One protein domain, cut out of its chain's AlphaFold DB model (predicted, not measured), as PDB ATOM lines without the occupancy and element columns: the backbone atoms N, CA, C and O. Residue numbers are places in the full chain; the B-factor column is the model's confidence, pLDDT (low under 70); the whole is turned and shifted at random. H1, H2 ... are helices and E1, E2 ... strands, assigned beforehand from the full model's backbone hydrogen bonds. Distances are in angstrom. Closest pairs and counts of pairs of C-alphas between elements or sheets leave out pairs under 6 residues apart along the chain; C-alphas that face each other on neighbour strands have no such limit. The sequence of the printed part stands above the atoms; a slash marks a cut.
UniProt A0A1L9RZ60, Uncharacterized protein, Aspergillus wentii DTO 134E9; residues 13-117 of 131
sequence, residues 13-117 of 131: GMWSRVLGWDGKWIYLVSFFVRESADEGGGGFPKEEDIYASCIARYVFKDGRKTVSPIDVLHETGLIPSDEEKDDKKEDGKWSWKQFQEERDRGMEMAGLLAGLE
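This is residues 13 to 117 of the 131 residues of an uncharacterized protein of Aspergillus wentii DTO 134E9 (UniProt A0A1L9RZ60). A twisted sheet of three long strands, E1, E2 and E3, makes a slab, and one long helix, H2, crosses one face of it. Past one end of the slab stand the small hairpin E4 and E5 and the short helix H1; a long loop, residues 35 to 49, joins E2 to E3 at the opposite end. The printed part has 105 residues with five named strands and then two named helices, in the order E1 E2 E3 E4 E5 H1 H2; the class is mixed, helices and strands. The sheet's order is E1 - E2 - E3, antiparallel. The whole is only just loose, close to compact, with a radius of gyration of the C-alphas of 15.6 A and spans of 41 by 40 by 26 A.

Begin with E1, residues 13 to 21, E2, residues 26 to 34, and E3, residues 50 to 58: they form a meander, each strand the antiparallel neighbour of the one before. Look between E1 and E2, a hairpin, for N 15 and O 31 at 2.9 A; between E2 and E3, also a hairpin, N 30 and O 54 are 2.8 A apart. H2, residues 96 to 116, is on this sheet at a height over the sheet of 6.6 A; the sheet E1 E2 E3 and H2 form two layers, a helix on one face of a sheet. It runs across the strands, at 79 degrees to E2 on the local plane, and lies over E2 and only just over E1 and E3, with 3 C-alphas on each of those two. Its closest C-alphas to E1 are those of Arg 103 and Gly 20, 4.5 A apart. E3 runs on into E4, residues 60 to 62, at 37 degrees. E4 and E5, residues 65 to 67, form an antiparallel hairpin, with N 67 and O 60 at 2.9 A. H1, residues 69 to 75, only grazes the three-stranded sheet with residues 69 to 70. H1 and H2 are apart. In H1 every O i to N i+4 pair is within hydrogen-bond range; in H2 14 of 17 are.

Find C-alpha 13 at (1.609, 5.362, 26.808); from there E1 runs 24.7 A to C-alpha 21. E2 covers 26.0 A and E3 22.9 A. H2 starts at C-alpha 96, (13.703, -7.677, 2.075), and reaches C-alpha 116 at (-9.052, -18.954, 18.498), 30.2 A on, with a kink of 32 degrees near residue 109.

The C-alphas farthest apart are those of Glu 48 and Arg 64, 42.7 A. The printed part has no cut. The long links are E2 to E3 and H1 to H2, the latter 20 residues. Look for low confidence, pLDDT under 70, at residues 38 to 42 and 82 to 92; the mean of the printed part is 84.8.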
ATOM      1  N   GLY A  13       1.209   5.312  28.213       92.38
ATOM      2  CA  GLY A  13       1.609   5.362  26.808       92.38
ATOM      3  C   GLY A  13       1.120   4.129  26.051       92.38
ATOM      4  O   GLY A  13       0.711   3.125  26.649       92.38
ATOM      5  N   MET A  14       1.169   4.183  24.723       91.12
ATOM      6  CA  MET A  14       0.838   3.037  23.879       91.12
ATOM      7  C   MET A  14       1.915   2.837  22.825       91.12
ATOM      8  O   MET A  14       2.110   3.674  21.951       91.12
ATOM      9  N   TRP A  15       2.560   1.677  22.880       92.88
ATOM     10  CA  TRP A  15       3.515   1.253  21.870       92.88
ATOM     11  C   TRP A  15       2.837   0.255  20.937       92.88
ATOM     12  O   TRP A  15       2.302  -0.756  21.400       92.88
ATOM     13  N   SER A  16       2.874   0.499  19.629       91.56
ATOM     14  CA  SER A  16       2.268  -0.382  18.626       91.56
ATOM     15  C   SER A  16       3.254  -0.704  17.511       91.56
ATOM     16  O   SER A  16       4.025   0.153  17.083       91.56
ATOM     17  N   ARG A  17       3.209  -1.938  17.002       90.75
ATOM     18  CA  ARG A  17       4.025  -2.377  15.863       90.75
ATOM     19  C   ARG A  17       3.269  -3.374  14.993       90.75
ATOM     20  O   ARG A  17       2.431  -4.133  15.483       90.75
ATOM     21  N   VAL A  18       3.590  -3.380  13.701       91.81
ATOM     22  CA  VAL A  18       3.147  -4.432  12.781       91.81
ATOM     23  C   VAL A  18       3.765  -5.753  13.220       91.81
ATOM     24  O   VAL A  18       4.984  -5.872  13.296       91.81
ATOM     25  N   LEU A  19       2.909  -6.719  13.534       93.44
ATOM     26  CA  LEU A  19       3.313  -8.079  13.857       93.44
ATOM     27  C   LEU A  19       3.583  -8.848  12.561       93.44
ATOM     28  O   LEU A  19       4.649  -9.412  12.390       93.44
ATOM     29  N   GLY A  20       2.644  -8.814  11.619       93.88
ATOM     30  CA  GLY A  20       2.764  -9.489  10.330       93.88
ATOM     31  C   GLY A  20       1.523  -9.265   9.475       93.88
ATOM     32  O   GLY A  20       0.584  -8.580   9.891       93.88
ATOM     33  N   TRP A  21       1.508  -9.829   8.272       94.31
ATOM     34  CA  TRP A  21       0.365  -9.744   7.365       94.31
ATOM     35  C   TRP A  21       0.244 -10.971   6.461       94.31
ATOM     36  O   TRP A  21       1.233 -11.623   6.115       94.31
ATOM     37  N   ASP A  22      -0.982 -11.256   6.036       92.06
ATOM     38  CA  ASP A  22      -1.306 -12.224   4.989       92.06
ATOM     39  C   ASP A  22      -1.888 -11.508   3.751       92.06
ATOM     40  O   ASP A  22      -1.723 -10.299   3.591       92.06
ATOM     41  N   GLY A  23      -2.535 -12.239   2.838       92.50
ATOM     42  CA  GLY A  23      -3.118 -11.654   1.621       92.50
ATOM     43  C   GLY A  23      -4.352 -10.769   1.849       92.50
ATOM     44  O   GLY A  23      -4.853 -10.166   0.905       92.50
ATOM     45  N   LYS A  24      -4.883 -10.705   3.073       93.00
ATOM     46  CA  LYS A  24      -6.104  -9.965   3.420       93.00
ATOM     47  C   LYS A  24      -5.962  -9.141   4.696       93.00
ATOM     48  O   LYS A  24      -6.547  -8.063   4.786       93.00
ATOM     49  N   TRP A  25      -5.255  -9.663   5.689       94.00
ATOM     50  CA  TRP A  25      -5.216  -9.122   7.036       94.00
ATOM     51  C   TRP A  25      -3.829  -8.613   7.400       94.00
ATOM     52  O   TRP A  25      -2.827  -9.279   7.142       94.00
ATOM     53  N   ILE A  26      -3.788  -7.465   8.075       95.25
ATOM     54  CA  ILE A  26      -2.612  -7.000   8.812       95.25
ATOM     55  C   ILE A  26      -2.861  -7.164  10.310       95.25
ATOM     56  O   ILE A  26      -3.948  -6.868  10.814       95.25
ATOM     57  N   TYR A  27      -1.851  -7.650  11.020       95.00
ATOM     58  CA  TYR A  27      -1.889  -7.885  12.455       95.00
ATOM     59  C   TYR A  27      -1.001  -6.849  13.142       95.00
ATOM     60  O   TYR A  27       0.179  -6.721  12.818       95.00
ATOM     61  N   LEU A  28      -1.564  -6.111  14.097       94.62
ATOM     62  CA  LEU A  28      -0.827  -5.180  14.948       94.62
ATOM     63  C   LEU A  28      -0.741  -5.748  16.356       94.62
ATOM     64  O   LEU A  28      -1.745  -6.201  16.907       94.62
ATOM     65  N   VAL A  29       0.438  -5.653  16.961       93.69
ATOM     66  CA  VAL A  29       0.595  -5.806  18.405       93.69
ATOM     67  C   VAL A  29       0.611  -4.423  19.040       93.69
ATOM     68  O   VAL A  29       1.216  -3.493  18.510       93.69
ATOM     69  N   SER A  30      -0.096  -4.264  20.151       93.69
ATOM     70  CA  SER A  30      -0.104  -3.037  20.946       93.69
ATOM     71  C   SER A  30       0.143  -3.363  22.411       93.69
ATOM     72  O   SER A  30      -0.445  -4.300  22.954       93.69
ATOM     73  N   PHE A  31       1.005  -2.585  23.051       94.25
ATOM     74  CA  PHE A  31       1.297  -2.653  24.472       94.25
ATOM     75  C   PHE A  31       0.880  -1.341  25.125       94.25
ATOM     76  O   PHE A  31       1.316  -0.266  24.718       94.25
ATOM     77  N   PHE A  32       0.051  -1.445  26.156       94.25
ATOM     78  CA  PHE A  32      -0.239  -0.342  27.062       94.25
ATOM     79  C   PHE A  32       0.873  -0.297  28.097       94.25
ATOM     80  O   PHE A  32       1.097  -1.295  28.791       94.25
ATOM     81  N   VAL A  33       1.585   0.821  28.176       94.69
ATOM     82  CA  VAL A  33       2.826   0.939  28.948       94.69
ATOM     83  C   VAL A  33       2.791   2.120  29.905       94.69
ATOM     84  O   VAL A  33       2.001   3.049  29.746       94.69
ATOM     85  N   ARG A  34       3.655   2.095  30.918       92.19
ATOM     86  CA  ARG A  34       3.904   3.253  31.785       92.19
ATOM     87  C   ARG A  34       4.340   4.453  30.942       92.19
ATOM     88  O   ARG A  34       5.181   4.291  30.068       92.19
ATOM     89  N   GLU A  35       3.807   5.642  31.230       87.44
ATOM     90  CA  GLU A  35       4.113   6.884  30.488       87.44
ATOM     91  C   GLU A  35       5.629   7.121  30.359       87.44
ATOM     92  O   GLU A  35       6.132   7.314  29.260       87.44
ATOM     93  N   SER A  36       6.388   6.947  31.446       76.56
ATOM     94  CA  SER A  36       7.850   7.115  31.453       76.56
ATOM     95  C   SER A  36       8.624   6.108  30.589       76.56
ATOM     96  O   SER A  36       9.813   6.294  30.353       76.56
ATOM     97  N   ALA A  37       7.999   5.005  30.165       71.44
ATOM     98  CA  ALA A  37       8.615   4.032  29.262       71.44
ATOM     99  C   ALA A  37       8.477   4.435  27.782       71.44
ATOM    100  O   ALA A  37       9.155   3.860  26.934       71.44
ATOM    101  N   ASP A  38       7.621   5.417  27.486       64.88
ATOM    102  CA  ASP A  38       7.375   5.955  26.143       64.88
ATOM    103  C   ASP A  38       8.278   7.171  25.826       64.88
ATOM    104  O   ASP A  38       8.505   7.517  24.670       64.88
ATOM    105  N   GLU A  39       8.891   7.786  26.845       56.03
ATOM    106  CA  GLU A  39       9.670   9.037  26.736       56.03
ATOM    107  C   GLU A  39      11.057   8.894  26.054       56.03
ATOM    108  O   GLU A  39      11.872   9.814  26.088       56.03
ATOM    109  N   GLY A  40      11.350   7.756  25.410       53.53
ATOM    110  CA  GLY A  40      12.693   7.383  24.937       53.53
ATOM    111  C   GLY A  40      12.876   7.135  23.433       53.53
ATOM    112  O   GLY A  40      13.952   6.693  23.041       53.53
ATOM    113  N   GLY A  41      11.870   7.379  22.586       54.94
ATOM    114  CA  GLY A  41      12.060   7.480  21.129       54.94
ATOM    115  C   GLY A  41      12.647   6.242  20.427       54.94
ATOM    116  O   GLY A  41      13.684   6.337  19.777       54.94
ATOM    117  N   GLY A  42      11.964   5.091  20.504       57.81
ATOM    118  CA  GLY A  42      12.159   3.988  19.541       57.81
ATOM    119  C   GLY A  42      12.529   2.616  20.116       57.81
ATOM    120  O   GLY A  42      12.558   1.636  19.371       57.81
ATOM    121  N   GLY A  43      12.777   2.510  21.423       72.88
ATOM    122  CA  GLY A  43      13.020   1.229  22.095       72.88
ATOM    123  C   GLY A  43      11.742   0.411  22.315       72.88
ATOM    124  O   GLY A  43      10.663   0.963  22.513       72.88
ATOM    125  N   PHE A  44      11.858  -0.919  22.300       83.62
ATOM    126  CA  PHE A  44      10.780  -1.802  22.756       83.62
ATOM    127  C   PHE A  44      10.584  -1.640  24.278       83.62
ATOM    128  O   PHE A  44      11.587  -1.622  25.001       83.62
ATOM    129  N   PRO A  45       9.341  -1.533  24.788       86.94
ATOM    130  CA  PRO A  45       9.099  -1.323  26.211       86.94
ATOM    131  C   PRO A  45       9.593  -2.502  27.053       86.94
ATOM    132  O   PRO A  45       9.443  -3.667  26.678       86.94
ATOM    133  N   LYS A  46      10.143  -2.211  28.236       89.44
ATOM    134  CA  LYS A  46      10.509  -3.255  29.196       89.44
ATOM    135  C   LYS A  46       9.259  -3.974  29.682       89.44
ATOM    136  O   LYS A  46       8.211  -3.364  29.887       89.44
ATOM    137  N   GLU A  47       9.376  -5.270  29.952       89.31
ATOM    138  CA  GLU A  47       8.235  -6.060  30.415       89.31
ATOM    139  C   GLU A  47       7.629  -5.512  31.717       89.31
ATOM    140  O   GLU A  47       6.408  -5.475  31.865       89.31
ATOM    141  N   GLU A  48       8.464  -4.999  32.620       90.44
ATOM    142  CA  GLU A  48       8.077  -4.346  33.876       90.44
ATOM    143  C   GLU A  48       7.351  -2.999  33.705       90.44
ATOM    144  O   GLU A  48       6.853  -2.446  34.686       90.44
ATOM    145  N   ASP A  49       7.176  -2.527  32.478       92.25
ATOM    146  CA  ASP A  49       6.396  -1.329  32.175       92.25
ATOM    147  C   ASP A  49       5.105  -1.626  31.413       92.25
ATOM    148  O   ASP A  49       4.276  -0.735  31.264       92.25
ATOM    149  N   ILE A  50       4.877  -2.873  30.990       94.44
ATOM    150  CA  ILE A  50       3.672  -3.278  30.260       94.44
ATOM    151  C   ILE A  50       2.518  -3.556  31.238       94.44
ATOM    152  O   ILE A  50       2.591  -4.478  32.059       94.44
ATOM    153  N   TYR A  51       1.427  -2.804  31.115       95.56
ATOM    154  CA  TYR A  51       0.159  -3.056  31.808       95.56
ATOM    155  C   TYR A  51      -0.655  -4.142  31.117       95.56
ATOM    156  O   TYR A  51      -1.162  -5.057  31.764       95.56
ATOM    157  N   ALA A  52      -0.760  -4.067  29.793       96.50
ATOM    158  CA  ALA A  52      -1.507  -5.017  28.987       96.50
ATOM    159  C   ALA A  52      -0.930  -5.105  27.573       96.50
ATOM    160  O   ALA A  52      -0.366  -4.145  27.054       96.50
ATOM    161  N   SER A  53      -1.106  -6.259  26.942       94.06
ATOM    162  CA  SER A  53      -0.825  -6.488  25.528       94.06
ATOM    163  C   SER A  53      -2.111  -6.797  24.769       94.06
ATOM    164  O   SER A  53      -3.051  -7.387  25.306       94.06
ATOM    165  N   CYS A  54      -2.155  -6.431  23.500       93.06
ATOM    166  CA  CYS A  54      -3.266  -6.683  22.599       93.06
ATOM    167  C   CYS A  54      -2.720  -7.062  21.224       93.06
ATOM    168  O   CYS A  54      -1.708  -6.514  20.790       93.06
ATOM    169  N   ILE A  55      -3.402  -7.982  20.543       93.25
ATOM    170  CA  ILE A  55      -3.213  -8.222  19.115       93.25
ATOM    171  C   ILE A  55      -4.530  -7.859  18.438       93.25
ATOM    172  O   ILE A  55      -5.587  -8.348  18.837       93.25
ATOM    173  N   ALA A  56      -4.458  -7.002  17.429       92.31
ATOM    174  CA  ALA A  56      -5.599  -6.558  16.646       92.31
ATOM    175  C   ALA A  56      -5.394  -6.913  15.171       92.31
ATOM    176  O   ALA A  56      -4.269  -6.884  14.669       92.31
ATOM    177  N   ARG A  57      -6.488  -7.243  14.478       93.44
ATOM    178  CA  ARG A  57      -6.489  -7.641  13.067       93.44
ATOM    179  C   ARG A  57      -7.295  -6.640  12.243       93.44
ATOM    180  O   ARG A  57      -8.447  -6.367  12.573       93.44
ATOM    181  N   TYR A  58      -6.712  -6.144  11.158       94.62
ATOM    182  CA  TYR A  58      -7.320  -5.131  10.290       94.62
ATOM    183  C   TYR A  58      -7.370  -5.592   8.833       94.62
ATOM    184  O   TYR A  58      -6.575  -6.431   8.413       94.62
ATOM    185  N   VAL A  59      -8.306  -5.027   8.064       95.94
ATOM    186  CA  VAL A  59      -8.415  -5.188   6.603       95.94
ATOM    187  C   VAL A  59      -8.391  -3.812   5.973       95.94
ATOM    188  O   VAL A  59      -9.173  -2.950   6.374       95.94
ATOM    189  N   PHE A  60      -7.570  -3.635   4.946       96.00
ATOM    190  CA  PHE A  60      -7.623  -2.434   4.127       96.00
ATOM    191  C   PHE A  60      -8.753  -2.534   3.105       96.00
ATOM    192  O   PHE A  60      -8.959  -3.561   2.446       96.00
ATOM    193  N   LYS A  61      -9.529  -1.458   3.008       95.19
ATOM    194  CA  LYS A  61     -10.699  -1.366   2.142       95.19
ATOM    195  C   LYS A  61     -10.607  -0.118   1.284       95.19
ATOM    196  O   LYS A  61     -10.474   0.977   1.819       95.19
ATOM    197  N   ASP A  62     -10.774  -0.304  -0.017       94.06
ATOM    198  CA  ASP A  62     -11.086   0.763  -0.964       94.06
ATOM    199  C   ASP A  62     -12.543   0.573  -1.411       94.06
ATOM    200  O   ASP A  62     -12.891  -0.303  -2.216       94.06
ATOM    201  N   GLY A  63     -13.445   1.289  -0.737       93.81
ATOM    202  CA  GLY A  63     -14.883   1.051  -0.816       93.81
ATOM    203  C   GLY A  63     -15.253  -0.388  -0.431       93.81
ATOM    204  O   GLY A  63     -15.102  -0.811   0.715       93.81
ATOM    205  N   ARG A  64     -15.770  -1.163  -1.395       92.69
ATOM    206  CA  ARG A  64     -16.130  -2.585  -1.198       92.69
ATOM    207  C   ARG A  64     -14.995  -3.554  -1.534       92.69
ATOM    208  O   ARG A  64     -15.121  -4.745  -1.243       92.69
ATOM    209  N   LYS A  65     -13.902  -3.075  -2.132       93.94
ATOM    210  CA  LYS A  65     -12.756  -3.906  -2.502       93.94
ATOM    211  C   LYS A  65     -11.837  -4.083  -1.302       93.94
ATOM    212  O   LYS A  65     -11.577  -3.144  -0.557       93.94
ATOM    213  N   THR A  66     -11.386  -5.313  -1.096       96.25
ATOM    214  CA  THR A  66     -10.313  -5.612  -0.146       96.25
ATOM    215  C   THR A  66      -8.986  -5.342  -0.833       96.25
ATOM    216  O   THR A  66      -8.761  -5.892  -1.908       96.25
ATOM    217  N   VAL A  67      -8.144  -4.523  -0.214       96.12
ATOM    218  CA  VAL A  67      -6.784  -4.241  -0.682       96.12
ATOM    219  C   VAL A  67      -5.813  -5.098   0.125       96.12
ATOM    220  O   VAL A  67      -5.995  -5.261   1.336       96.12
ATOM    221  N   SER A  68      -4.821  -5.688  -0.542       95.69
ATOM    222  CA  SER A  68      -3.814  -6.504   0.133       95.69
ATOM    223  C   SER A  68      -2.936  -5.620   1.023       95.69
ATOM    224  O   SER A  68      -2.515  -4.549   0.585       95.69
ATOM    225  N   PRO A  69      -2.607  -6.042   2.256       95.50
ATOM    226  CA  PRO A  69      -1.695  -5.292   3.112       95.50
ATOM    227  C   PRO A  69      -0.336  -5.001   2.475       95.50
ATOM    228  O   PRO A  69       0.209  -3.930   2.709       95.50
ATOM    229  N   ILE A  70       0.206  -5.924   1.671       91.81
ATOM    230  CA  ILE A  70       1.519  -5.732   1.039       91.81
ATOM    231  C   ILE A  70       1.510  -4.542   0.073       91.81
ATOM    232  O   ILE A  70       2.432  -3.734   0.109       91.81
ATOM    233  N   ASP A  71       0.432  -4.375  -0.698       92.12
ATOM    234  CA  ASP A  71       0.281  -3.272  -1.651       92.12
ATOM    235  C   ASP A  71       0.273  -1.932  -0.905       92.12
ATOM    236  O   ASP A  71       1.008  -1.015  -1.259       92.12
ATOM    237  N   VAL A  72      -0.480  -1.855   0.199       93.25
ATOM    238  CA  VAL A  72      -0.547  -0.660   1.056       93.25
ATOM    239  C   VAL A  72       0.812  -0.345   1.684       93.25
ATOM    240  O   VAL A  72       1.210   0.817   1.767       93.25
ATOM    241  N   LEU A  73       1.548  -1.359   2.142       90.81
ATOM    242  CA  LEU A  73       2.863  -1.167   2.756       90.81
ATOM    243  C   LEU A  73       3.910  -0.682   1.740       90.81
ATOM    244  O   LEU A  73       4.732   0.164   2.091       90.81
ATOM    245  N   HIS A  74       3.866  -1.172   0.498       88.69
ATOM    246  CA  HIS A  74       4.711  -0.657  -0.582       88.69
ATOM    247  C   HIS A  74       4.335   0.783  -0.948       88.69
ATOM    248  O   HIS A  74       5.210   1.641  -1.021       88.69
ATOM    249  N   GLU A  75       3.043   1.073  -1.123       89.25
ATOM    250  CA  GLU A  75       2.557   2.408  -1.504       89.25
ATOM    251  C   GLU A  75       2.881   3.476  -0.447       89.25
ATOM    252  O   GLU A  75       3.172   4.624  -0.774       89.25
ATOM    253  N   THR A  76       2.895   3.092   0.832       88.75
ATOM    254  CA  THR A  76       3.259   3.982   1.949       88.75
ATOM    255  C   THR A  76       4.767   4.084   2.199       88.75
ATOM    256  O   THR A  76       5.182   4.854   3.066       88.75
ATOM    257  N   GLY A  77       5.595   3.324   1.474       84.50
ATOM    258  CA  GLY A  77       7.046   3.283   1.673       84.50
ATOM    259  C   GLY A  77       7.477   2.664   3.011       84.50
ATOM    260  O   GLY A  77       8.589   2.910   3.473       84.50
ATOM    261  N   LEU A  78       6.603   1.882   3.657       83.56
ATOM    262  CA  LEU A  78       6.903   1.199   4.923       83.56
ATOM    263  C   LEU A  78       7.747  -0.067   4.728       83.56
ATOM    264  O   LEU A  78       8.389  -0.528   5.672       83.56
ATOM    265  N   ILE A  79       7.748  -0.621   3.516       83.88
ATOM    266  CA  ILE A  79       8.625  -1.714   3.093       83.88
ATOM    267  C   ILE A  79       9.267  -1.364   1.740       83.88
ATOM    268  O   ILE A  79       8.650  -0.629   0.965       83.88
ATOM    269  N   PRO A  80      10.475  -1.882   1.442       79.50
ATOM    270  CA  PRO A  80      11.152  -1.635   0.172       79.50
ATOM    271  C   PRO A  80      10.272  -2.041  -1.002       79.50
ATOM    272  O   PRO A  80       9.575  -3.055  -0.929       79.50
ATOM    273  N   SER A  81      10.303  -1.263  -2.077       73.38
ATOM    274  CA  SER A  81       9.616  -1.621  -3.316       73.38
ATOM    275  C   SER A  81      10.250  -2.849  -3.975       73.38
ATOM    276  O   SER A  81      11.388  -3.231  -3.693       73.38
ATOM    277  N   ASP A  82       9.511  -3.472  -4.892       69.12
ATOM    278  CA  ASP A  82       9.991  -4.629  -5.648       69.12
ATOM    279  C   ASP A  82      11.241  -4.333  -6.492       69.12
ATOM    280  O   ASP A  82      12.040  -5.237  -6.736       69.12
ATOM    281  N   GLU A  83      11.434  -3.075  -6.883       63.22
ATOM    282  CA  GLU A  83      12.584  -2.592  -7.653       63.22
ATOM    283  C   GLU A  83      13.825  -2.354  -6.771       63.22
ATOM    284  O   GLU A  83      14.952  -2.390  -7.258       63.22
ATOM    285  N   GLU A  84      13.640  -2.188  -5.457       63.12
ATOM    286  CA  GLU A  84      14.700  -1.990  -4.453       63.12
ATOM    287  C   GLU A  84      15.148  -3.307  -3.793       63.12
ATOM    288  O   GLU A  84      15.899  -3.302  -2.815       63.12
ATOM    289  N   LYS A  85      14.695  -4.454  -4.317       60.56
ATOM    290  CA  LYS A  85      15.068  -5.790  -3.821       60.56
ATOM    291  C   LYS A  85      16.561  -6.113  -3.991       60.56
ATOM    292  O   LYS A  85      17.031  -7.036  -3.324       60.56
ATOM    293  N   ASP A  86      17.294  -5.356  -4.814       53.50
ATOM    294  CA  ASP A  86      18.729  -5.535  -5.059       53.50
ATOM    295  C   ASP A  86      19.607  -4.664  -4.137       53.50
ATOM    296  O   ASP A  86      19.890  -3.492  -4.381       53.50
ATOM    297  N   ASP A  87      20.044  -5.305  -3.052       55.28
ATOM    298  CA  ASP A  87      21.297  -5.124  -2.312       55.28
ATOM    299  C   ASP A  87      22.054  -3.787  -2.458       55.28
ATOM    300  O   ASP A  87      23.120  -3.697  -3.076       55.28
ATOM    301  N   LYS A  88      21.641  -2.788  -1.671       49.34
ATOM    302  CA  LYS A  88      22.604  -1.998  -0.891       49.34
ATOM    303  C   LYS A  88      22.136  -1.899   0.553       49.34
ATOM    304  O   LYS A  88      21.045  -1.415   0.834       49.34
ATOM    305  N   LYS A  89      22.995  -2.331   1.479       48.50
ATOM    306  CA  LYS A  89      22.895  -1.936   2.886       48.50
ATOM    307  C   LYS A  89      23.116  -0.424   2.947       48.50
ATOM    308  O   LYS A  89      24.255   0.025   2.975       48.50
ATOM    309  N   GLU A  90      22.042   0.354   2.906       52.97
ATOM    310  CA  GLU A  90      22.066   1.685   3.503       52.97
ATOM    311  C   GLU A  90      22.029   1.502   5.021       52.97
ATOM    312  O   GLU A  90      21.203   0.745   5.541       52.97
ATOM    313  N   ASP A  91      22.950   2.156   5.730       47.97
ATOM    314  CA  ASP A  91      23.046   2.064   7.184       47.97
ATOM    315  C   ASP A  91      21.693   2.422   7.828       47.97
ATOM    316  O   ASP A  91      21.219   3.552   7.741       47.97
ATOM    317  N   GLY A  92      21.052   1.427   8.454       62.12
ATOM    318  CA  GLY A  92      19.786   1.585   9.179       62.12
ATOM    319  C   GLY A  92      18.520   1.039   8.501       62.12
ATOM    320  O   GLY A  92      17.487   0.996   9.168       62.12
ATOM    321  N   LYS A  93      18.561   0.566   7.244       70.25
ATOM    322  CA  LYS A  93      17.397  -0.059   6.574       70.25
ATOM    323  C   LYS A  93      17.481  -1.590   6.560       70.25
ATOM    324  O   LYS A  93      18.545  -2.169   6.351       70.25
ATOM    325  N   TRP A  94      16.351  -2.257   6.796       77.81
ATOM    326  CA  TRP A  94      16.246  -3.721   6.741       77.81
ATOM    327  C   TRP A  94      16.232  -4.220   5.296       77.81
ATOM    328  O   TRP A  94      15.608  -3.609   4.429       77.81
ATOM    329  N   SER A  95      16.871  -5.363   5.042       82.62
ATOM    330  CA  SER A  95      16.750  -6.041   3.749       82.62
ATOM    331  C   SER A  95      15.381  -6.711   3.594       82.62
ATOM    332  O   SER A  95      14.719  -7.050   4.578       82.62
ATOM    333  N   TRP A  96      14.965  -6.977   2.351       82.88
ATOM    334  CA  TRP A  96      13.703  -7.677   2.075       82.88
ATOM    335  C   TRP A  96      13.625  -9.045   2.763       82.88
ATOM    336  O   TRP A  96      12.586  -9.425   3.301       82.88
ATOM    337  N   LYS A  97      14.749  -9.768   2.810       85.69
ATOM    338  CA  LYS A  97      14.850 -11.041   3.528       85.69
ATOM    339  C   LYS A  97      14.558 -10.877   5.023       85.69
ATOM    340  O   LYS A  97      13.830 -11.685   5.580       85.69
ATOM    341  N   GLN A  98      15.068  -9.818   5.655       86.50
ATOM    342  CA  GLN A  98      14.803  -9.538   7.070       86.50
ATOM    343  C   GLN A  98      13.337  -9.162   7.319       86.50
ATOM    344  O   GLN A  98      12.756  -9.619   8.299       86.50
ATOM    345  N   PHE A  99      12.719  -8.379   6.426       87.31
ATOM    346  CA  PHE A  99      11.283  -8.087   6.507       87.31
ATOM    347  C   PHE A  99      10.430  -9.350   6.400       87.31
ATOM    348  O   PHE A  99       9.488  -9.507   7.173       87.31
ATOM    349  N   GLN A 100      10.761 -10.253   5.474       87.62
ATOM    350  CA  GLN A 100      10.060 -11.530   5.345       87.62
ATOM    351  C   GLN A 100      10.248 -12.414   6.580       87.62
ATOM    352  O   GLN A 100       9.264 -12.909   7.111       87.62
ATOM    353  N   GLU A 101      11.478 -12.556   7.078       90.81
ATOM    354  CA  GLU A 101      11.751 -13.346   8.284       90.81
ATOM    355  C   GLU A 101      10.990 -12.809   9.506       90.81
ATOM    356  O   GLU A 101      10.416 -13.586  10.269       90.81
ATOM    357  N   GLU A 102      10.945 -11.489   9.698       90.69
ATOM    358  CA  GLU A 102      10.200 -10.898  10.812       90.69
ATOM    359  C   GLU A 102       8.683 -11.032  10.628       90.69
ATOM    360  O   GLU A 102       7.970 -11.343  11.583       90.69
ATOM    361  N   ARG A 103       8.185 -10.860   9.396       92.56
ATOM    362  CA  ARG A 103       6.781 -11.115   9.056       92.56
ATOM    363  C   ARG A 103       6.404 -12.556   9.391       92.56
ATOM    364  O   ARG A 103       5.364 -12.763  10.009       92.56
ATOM    365  N   ASP A 104       7.221 -13.531   9.004       94.12
ATOM    366  CA  ASP A 104       6.941 -14.950   9.223       94.12
ATOM    367  C   ASP A 104       6.892 -15.278  10.722       94.12
ATOM    368  O   ASP A 104       5.921 -15.881  11.183       94.12
ATOM    369  N   ARG A 105       7.846 -14.765  11.515       93.31
ATOM    370  CA  ARG A 105       7.809 -14.869  12.990       93.31
ATOM    371  C   ARG A 105       6.534 -14.276  13.580       93.31
ATOM    372  O   ARG A 105       5.919 -14.853  14.474       93.31
ATOM    373  N   GLY A 106       6.111 -13.115  13.090       93.00
ATOM    374  CA  GLY A 106       4.867 -12.505  13.536       93.00
ATOM    375  C   GLY A 106       3.627 -13.302  13.138       93.00
ATOM    376  O   GLY A 106       2.663 -13.377  13.907       93.00
ATOM    377  N   MET A 107       3.653 -13.942  11.969       94.38
ATOM    378  CA  MET A 107       2.568 -14.797  11.495       94.38
ATOM    379  C   MET A 107       2.418 -16.078  12.321       94.38
ATOM    380  O   MET A 107       1.286 -16.532  12.488       94.38
ATOM    381  N   GLU A 108       3.489 -16.616  12.912       92.50
ATOM    382  CA  GLU A 108       3.388 -17.717  13.886       92.50
ATOM    383  C   GLU A 108       2.489 -17.324  15.073       92.50
ATOM    384  O   GLU A 108       1.559 -18.049  15.436       92.50
ATOM    385  N   MET A 109       2.693 -16.123  15.621       88.44
ATOM    386  CA  MET A 109       1.883 -15.589  16.721       88.44
ATOM    387  C   MET A 109       0.462 -15.219  16.274       88.44
ATOM    388  O   MET A 109      -0.506 -15.479  16.993       88.44
ATOM    389  N   ALA A 110       0.306 -14.644  15.078       89.38
ATOM    390  CA  ALA A 110      -1.004 -14.341  14.502       89.38
ATOM    391  C   ALA A 110      -1.831 -15.612  14.228       89.38
ATOM    392  O   ALA A 110      -3.055 -15.605  14.386       89.38
ATOM    393  N   GLY A 111      -1.169 -16.719  13.879       86.62
ATOM    394  CA  GLY A 111      -1.791 -18.022  13.664       86.62
ATOM    395  C   GLY A 111      -2.524 -18.544  14.900       86.62
ATOM    396  O   GLY A 111      -3.605 -19.120  14.771       86.62
ATOM    397  N   LEU A 112      -2.007 -18.268  16.103       84.94
ATOM    398  CA  LEU A 112      -2.690 -18.603  17.357       84.94
ATOM    399  C   LEU A 112      -4.021 -17.850  17.489       84.94
ATOM    400  O   LEU A 112      -5.030 -18.453  17.849       84.94
ATOM    401  N   LEU A 113      -4.052 -16.558  17.141       84.75
ATOM    402  CA  LEU A 113      -5.275 -15.746  17.164       84.75
ATOM    403  C   LEU A 113      -6.304 -16.243  16.141       84.75
ATOM    404  O   LEU A 113      -7.476 -16.388  16.475       84.75
ATOM    405  N   ALA A 114      -5.871 -16.550  14.916       80.38
ATOM    406  CA  ALA A 114      -6.745 -17.144  13.903       80.38
ATOM    407  C   ALA A 114      -7.277 -18.525  14.340       80.38
ATOM    408  O   ALA A 114      -8.416 -18.880  14.043       80.38
ATOM    409  N   GLY A 115      -6.479 -19.292  15.089       83.25
ATOM    410  CA  GLY A 115      -6.906 -20.542  15.715       83.25
ATOM    411  C   GLY A 115      -8.031 -20.347  16.736       83.25
ATOM    412  O   GLY A 115      -8.965 -21.149  16.762       83.25
ATOM    413  N   LEU A 116      -7.997 -19.266  17.525       85.19
ATOM    414  CA  LEU A 116      -9.052 -18.954  18.498       85.19
ATOM    415  C   LEU A 116     -10.419 -18.726  17.833       85.19
ATOM    416  O   LEU A 116     -11.439 -19.081  18.417       85.19
ATOM    417  N   GLU A 117     -10.464 -18.210  16.601       81.69
ATOM    418  CA  GLU A 117     -11.724 -18.035  15.857       81.69
ATOM    419  C   GLU A 117     -12.415 -19.360  15.521       81.69
ATOM    420  O   GLU A 117     -13.617 -19.382  15.274       81.69
TER     421      GLU A 117